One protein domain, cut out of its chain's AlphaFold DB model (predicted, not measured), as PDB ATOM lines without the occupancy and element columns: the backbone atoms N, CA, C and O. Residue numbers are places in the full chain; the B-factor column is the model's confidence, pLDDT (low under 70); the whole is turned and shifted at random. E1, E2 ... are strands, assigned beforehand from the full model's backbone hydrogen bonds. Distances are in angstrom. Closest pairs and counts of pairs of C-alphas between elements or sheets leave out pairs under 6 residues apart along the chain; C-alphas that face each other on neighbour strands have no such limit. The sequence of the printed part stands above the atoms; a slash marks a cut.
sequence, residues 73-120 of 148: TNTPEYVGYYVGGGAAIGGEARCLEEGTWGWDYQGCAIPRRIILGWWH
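AT A GLANCE: This is residues 73 to 120 of the 148 residues of an uncharacterized protein of Gemmataceae bacterium (UniProt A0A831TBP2). With little regular structure, this is a flat piece built on one two-stranded hairpin, E1 and E2, whose strands are joined by a wide loop, residues 84 to 99. After E2 a tail, residues 106 to 120, folds back toward that loop. The printed part has 48 residues, with no named helix and two antiparallel strands, E1 then E2; the class is all strand, though named elements hold only 12 residues. It is only just loose, close to compact, with a radius of gyration of the C-alphas of 11.8 A and spans of 34 by 21 by 11 A.

IN THESE COORDINATES: Find C-alpha 78 at (-32.200, -53.188, 18.310); from there E1, residues 78 to 83, runs 14.5 A. E2, residues 100 to 105, runs 15.8 A to C-alpha 105 at (-32.395, -52.288, 14.005).

HOW THE PARTS SIT: E1 and E2 form an antiparallel hairpin, with 148 degrees between their directions. Look at C-alphas 80 and 103, which face each other at 4.4 A. N 79 and O 104, at 2.9 A, are within hydrogen-bond range.

THE WHOLE: The C-alphas farthest apart, those of Thr 73 and His 120, are 34.9 A apart. The printed part has no cut, the link from E1 to E2 is long, and no printed residue is under 70 in pLDDT.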
ATOM      1  N   THR A  73     -39.470 -59.042  17.137       70.00
ATOM      2  CA  THR A  73     -38.690 -59.501  18.288       70.00
ATOM      3  C   THR A  73     -37.802 -58.354  18.729       70.00
ATOM      4  O   THR A  73     -37.116 -57.772  17.899       70.00
ATOM      5  N   ASN A  74     -37.795 -58.022  20.020       70.94
ATOM      6  CA  ASN A  74     -36.832 -57.065  20.562       70.94
ATOM      7  C   ASN A  74     -35.551 -57.817  20.928       70.94
ATOM      8  O   ASN A  74     -35.393 -58.311  22.045       70.94
ATOM      9  N   THR A  75     -34.695 -57.998  19.932       79.75
ATOM     10  CA  THR A  75     -33.392 -58.636  20.097       79.75
ATOM     11  C   THR A  75     -32.322 -57.594  20.478       79.75
ATOM     12  O   THR A  75     -32.544 -56.396  20.284       79.75
ATOM     13  N   PRO A  76     -31.150 -57.993  21.011       80.62
ATOM     14  CA  PRO A  76     -30.066 -57.060  21.353       80.62
ATOM     15  C   PRO A  76     -29.531 -56.228  20.173       80.62
ATOM     16  O   PRO A  76     -28.802 -55.259  20.367       80.62
ATOM     17  N   GLU A  77     -29.866 -56.608  18.942       82.00
ATOM     18  CA  GLU A  77     -29.538 -55.889  17.711       82.00
ATOM     19  C   GLU A  77     -30.415 -54.649  17.479       82.00
ATOM     20  O   GLU A  77     -30.151 -53.889  16.543       82.00
ATOM     21  N   TYR A  78     -31.445 -54.432  18.297       83.06
ATOM     22  CA  TYR A  78     -32.200 -53.188  18.310       83.06
ATOM     23  C   TYR A  78     -31.597 -52.188  19.292       83.06
ATOM     24  O   TYR A  78     -31.234 -52.526  20.418       83.06
ATOM     25  N   VAL A  79     -31.528 -50.929  18.871       84.62
ATOM     26  CA  VAL A  79     -30.978 -49.835  19.671       84.62
ATOM     27  C   VAL A  79     -31.862 -48.600  19.582       84.62
ATOM     28  O   VAL A  79     -32.433 -48.292  18.536       84.62
ATOM     29  N   GLY A  80     -31.947 -47.876  20.696       87.31
ATOM     30  CA  GLY A  80     -32.603 -46.575  20.757       87.31
ATOM     31  C   GLY A  80     -31.613 -45.438  20.531       87.31
ATOM     32  O   GLY A  80     -30.538 -45.425  21.136       87.31
ATOM     33  N   TYR A  81     -31.963 -44.482  19.674       85.69
ATOM     34  CA  TYR A  81     -31.188 -43.259  19.465       85.69
ATOM     35  C   TYR A  81     -32.065 -42.125  18.924       85.69
ATOM     36  O   TYR A  81     -33.202 -42.332  18.507       85.69
ATOM     37  N   TYR A  82     -31.532 -40.901  18.952       87.12
ATOM     38  CA  TYR A  82     -32.200 -39.733  18.382       87.12
ATOM     39  C   TYR A  82     -31.864 -39.586  16.897       87.12
ATOM     40  O   TYR A  82     -30.690 -39.600  16.519       87.12
ATOM     41  N   VAL A  83     -32.894 -39.399  16.074       85.38
ATOM     42  CA  VAL A  83     -32.795 -39.169  14.625       85.38
ATOM     43  C   VAL A  83     -33.163 -37.730  14.266       85.38
ATOM     44  O   VAL A  83     -33.862 -37.055  15.017       85.38
ATOM     45  N   GLY A  84     -32.698 -37.260  13.107       83.69
ATOM     46  CA  GLY A  84     -33.002 -35.922  12.573       83.69
ATOM     47  C   GLY A  84     -31.773 -35.055  12.281       83.69
ATOM     48  O   GLY A  84     -31.912 -33.970  11.725       83.69
ATOM     49  N   GLY A  85     -30.573 -35.539  12.617       86.69
ATOM     50  CA  GLY A  85     -29.324 -34.916  12.192       86.69
ATOM     51  C   GLY A  85     -29.137 -35.029  10.676       86.69
ATOM     52  O   GLY A  85     -29.633 -35.954  10.040       86.69
ATOM     53  N   GLY A  86     -28.393 -34.089  10.096       88.06
ATOM     54  CA  GLY A  86     -28.128 -33.999   8.651       88.06
ATOM     55  C   GLY A  86     -26.643 -33.945   8.285       88.06
ATOM     56  O   GLY A  86     -26.302 -33.731   7.125       88.06
ATOM     57  N   ALA A  87     -25.742 -34.083   9.260       88.38
ATOM     58  CA  ALA A  87     -24.303 -34.027   9.032       88.38
ATOM     59  C   ALA A  87     -23.712 -35.439   8.954       88.38
ATOM     60  O   ALA A  87     -23.538 -36.105   9.973       88.38
ATOM     61  N   ALA A  88     -23.364 -35.895   7.751       87.38
ATOM     62  CA  ALA A  88     -22.649 -37.164   7.588       87.38
ATOM     63  C   ALA A  88     -21.206 -37.092   8.116       87.38
ATOM     64  O   ALA A  88     -20.682 -38.078   8.625       87.38
ATOM     65  N   ILE A  89     -20.564 -35.925   7.996       86.94
ATOM     66  CA  ILE A  89     -19.189 -35.669   8.437       86.94
ATOM     67  C   ILE A  89     -19.124 -34.256   9.026       86.94
ATOM     68  O   ILE A  89     -19.709 -33.332   8.462       86.94
ATOM     69  N   GLY A  90     -18.403 -34.085  10.141       88.25
ATOM     70  CA  GLY A  90     -18.127 -32.770  10.738       88.25
ATOM     71  C   GLY A  90     -19.284 -32.144  11.525       88.25
ATOM     72  O   GLY A  90     -19.217 -30.963  11.846       88.25
ATOM     73  N   GLY A  91     -20.332 -32.916  11.822       88.88
ATOM     74  CA  GLY A  91     -21.426 -32.475  12.685       88.88
ATOM     75  C   GLY A  91     -21.104 -32.585  14.172       88.88
ATOM     76  O   GLY A  91     -20.174 -33.282  14.580       88.88
ATOM     77  N   GLU A  92     -21.927 -31.927  14.975       91.19
ATOM     78  CA  GLU A  92     -21.840 -31.913  16.434       91.19
ATOM     79  C   GLU A  92     -22.852 -32.886  17.071       91.19
ATOM     80  O   GLU A  92     -23.674 -33.510  16.386       91.19
ATOM     81  N   ALA A  93     -22.751 -33.067  18.390       89.81
ATOM     82  CA  ALA A  93     -23.737 -33.817  19.166       89.81
ATOM     83  C   ALA A  93     -25.060 -33.041  19.242       89.81
ATOM     84  O   ALA A  93     -25.057 -31.824  19.146       89.81
ATOM     85  N   ARG A  94     -26.189 -33.732  19.440       89.00
ATOM     86  CA  ARG A  94     -27.507 -33.076  19.526       89.00
ATOM     87  C   ARG A  94     -27.602 -32.105  20.709       89.00
ATOM     88  O   ARG A  94     -27.077 -32.402  21.787       89.00
ATOM     89  N   CYS A  95     -28.384 -31.042  20.553       87.06
ATOM     90  CA  CYS A  95     -28.942 -30.290  21.681       87.06
ATOM     91  C   CYS A  95     -30.131 -31.039  22.315       87.06
ATOM     92  O   CYS A  95     -30.659 -32.000  21.748       87.06
ATOM     93  N   LEU A  96     -30.561 -30.621  23.511       85.31
ATOM     94  CA  LEU A  96     -31.631 -31.297  24.260       85.31
ATOM     95  C   LEU A  96     -32.965 -31.298  23.502       85.31
ATOM     96  O   LEU A  96     -33.683 -32.299  23.542       85.31
ATOM     97  N   GLU A  97     -33.238 -30.212  22.786       83.38
ATOM     98  CA  GLU A  97     -34.454 -29.924  22.026       83.38
ATOM     99  C   GLU A  97     -34.421 -30.500  20.601       83.38
ATOM    100  O   GLU A  97     -35.401 -30.397  19.865       83.38
ATOM    101  N   GLU A  98     -33.292 -31.082  20.193       82.88
ATOM    102  CA  GLU A  98     -33.089 -31.589  18.841       82.88
ATOM    103  C   GLU A  98     -33.299 -33.102  18.750       82.88
ATOM    104  O   GLU A  98     -32.816 -33.895  19.571       82.88
ATOM    105  N   GLY A  99     -33.965 -33.480  17.661       83.19
ATOM    106  CA  GLY A  99     -34.163 -34.852  17.230       83.19
ATOM    107  C   GLY A  99     -35.352 -35.563  17.844       83.19
ATOM    108  O   GLY A  99     -35.910 -35.179  18.867       83.19
ATOM    109  N   THR A 100     -35.718 -36.648  17.181       85.81
ATOM    110  CA  THR A 100     -36.842 -37.500  17.549       85.81
ATOM    111  C   THR A 100     -36.287 -38.804  18.092       85.81
ATOM    112  O   THR A 100     -35.433 -39.426  17.459       85.81
ATOM    113  N   TRP A 101     -36.729 -39.208  19.283       85.19
ATOM    114  CA  TRP A 101     -36.341 -40.501  19.839       85.19
ATOM    115  C   TRP A 101     -36.951 -41.627  19.005       85.19
ATOM    116  O   TRP A 101     -38.152 -41.623  18.732       85.19
ATOM    117  N   GLY A 102     -36.127 -42.592  18.611       84.00
ATOM    118  CA  GLY A 102     -36.550 -43.734  17.816       84.00
ATOM    119  C   GLY A 102     -35.907 -45.030  18.282       84.00
ATOM    120  O   GLY A 102     -34.923 -45.039  19.024       84.00
ATOM    121  N   TRP A 103     -36.487 -46.133  17.821       84.19
ATOM    122  CA  TRP A 103     -35.974 -47.484  18.008       84.19
ATOM    123  C   TRP A 103     -35.716 -48.080  16.627       84.19
ATOM    124  O   TRP A 103     -36.616 -48.071  15.788       84.19
ATOM    125  N   ASP A 104     -34.503 -48.560  16.374       81.88
ATOM    126  CA  ASP A 104     -34.104 -49.040  15.050       81.88
ATOM    127  C   ASP A 104     -33.185 -50.264  15.152       81.88
ATOM    128  O   ASP A 104     -32.539 -50.519  16.174       81.88
ATOM    129  N   TYR A 105     -33.166 -51.060  14.091       82.56
ATOM    130  CA  TYR A 105     -32.395 -52.288  14.005       82.56
ATOM    131  C   TYR A 105     -30.989 -51.992  13.474       82.56
ATOM    132  O   TYR A 105     -30.799 -51.742  12.283       82.56
ATOM    133  N   GLN A 106     -29.970 -52.082  14.330       84.19
ATOM    134  CA  GLN A 106     -28.584 -51.885  13.892       84.19
ATOM    135  C   GLN A 106     -27.946 -53.147  13.294       84.19
ATOM    136  O   GLN A 106     -26.912 -53.038  12.638       84.19
ATOM    137  N   GLY A 107     -28.539 -54.330  13.475       81.75
ATOM    138  CA  GLY A 107     -27.935 -55.604  13.067       81.75
ATOM    139  C   GLY A 107     -26.871 -56.121  14.038       81.75
ATOM    140  O   GLY A 107     -26.527 -55.464  15.017       81.75
ATOM    141  N   CYS A 108     -26.359 -57.330  13.781       75.94
ATOM    142  CA  CYS A 108     -25.440 -58.001  14.708       75.94
ATOM    143  C   CYS A 108     -23.957 -57.647  14.493       75.94
ATOM    144  O   CYS A 108     -23.259 -57.354  15.455       75.94
ATOM    145  N   ALA A 109     -23.466 -57.677  13.246       76.06
ATOM    146  CA  ALA A 109     -22.026 -57.629  12.956       76.06
ATOM    147  C   ALA A 109     -21.557 -56.317  12.311       76.06
ATOM    148  O   ALA A 109     -20.448 -55.859  12.569       76.06
ATOM    149  N   ILE A 110     -22.393 -55.708  11.469       78.06
ATOM    150  CA  ILE A 110     -22.105 -54.426  10.820       78.06
ATOM    151  C   ILE A 110     -23.254 -53.489  11.176       78.06
ATOM    152  O   ILE A 110     -24.390 -53.815  10.822       78.06
ATOM    153  N   PRO A 111     -22.993 -52.353  11.849       73.75
ATOM    154  CA  PRO A 111     -24.033 -51.392  12.179       73.75
ATOM    155  C   PRO A 111     -24.701 -50.884  10.898       73.75
ATOM    156  O   PRO A 111     -24.067 -50.232  10.075       73.75
ATOM    157  N   ARG A 112     -25.994 -51.166  10.736       76.38
ATOM    158  CA  ARG A 112     -26.837 -50.682   9.626       76.38
ATOM    159  C   ARG A 112     -27.571 -49.382   9.959       76.38
ATOM    160  O   ARG A 112     -28.544 -49.036   9.304       76.38
ATOM    161  N   ARG A 113     -27.108 -48.675  10.987       74.00
ATOM    162  CA  ARG A 113     -27.735 -47.450  11.491       74.00
ATOM    163  C   ARG A 113     -27.205 -46.214  10.773       74.00
ATOM    164  O   ARG A 113     -26.015 -46.129  10.473       74.00
ATOM    165  N   ILE A 114     -28.075 -45.229  10.585       74.44
ATOM    166  CA  ILE A 114     -27.729 -43.925  10.013       74.44
ATOM    167  C   ILE A 114     -27.769 -42.898  11.150       74.44
ATOM    168  O   ILE A 114     -28.760 -42.202  11.351       74.44
ATOM    169  N   ILE A 115     -26.689 -42.835  11.938       81.56
ATOM    170  CA  ILE A 115     -26.519 -41.797  12.967       81.56
ATOM    171  C   ILE A 115     -25.765 -40.631  12.333       81.56
ATOM    172  O   ILE A 115     -24.570 -40.734  12.064       81.56
ATOM    173  N   LEU A 116     -26.475 -39.532  12.096       87.81
ATOM    174  CA  LEU A 116     -25.917 -38.298  11.548       87.81
ATOM    175  C   LEU A 116     -25.732 -37.263  12.662       87.81
ATOM    176  O   LEU A 116     -26.513 -37.206  13.612       87.81
ATOM    177  N   GLY A 117     -24.698 -36.436  12.523       88.12
ATOM    178  CA  GLY A 117     -24.445 -35.304  13.409       88.12
ATOM    179  C   GLY A 117     -25.365 -34.111  13.136       88.12
ATOM    180  O   GLY A 117     -26.136 -34.075  12.165       88.12
ATOM    181  N   TRP A 118     -25.241 -33.097  13.986       90.25
ATOM    182  CA  TRP A 118     -26.107 -31.922  14.001       90.25
ATOM    183  C   TRP A 118     -25.363 -30.665  13.539       90.25
ATOM    184  O   TRP A 118     -24.184 -30.468  13.827       90.25
ATOM    185  N   TRP A 119     -26.050 -29.823  12.769       88.50
ATOM    186  CA  TRP A 119     -25.543 -28.545  12.274       88.50
ATOM    187  C   TRP A 119     -26.099 -27.383  13.096       88.50
ATOM    188  O   TRP A 119     -25.653 -26.259  12.884       88.50
ATOM    189  N   HIS A 120     -27.038 -27.625  14.018       89.06
ATOM    190  CA  HIS A 120     -27.634 -26.608  14.895       89.06
ATOM    191  C   HIS A 120     -28.188 -25.409  14.121       89.06
ATOM    192  O   HIS A 120     -27.924 -24.251  14.432       89.06
TER     193      HIS A 120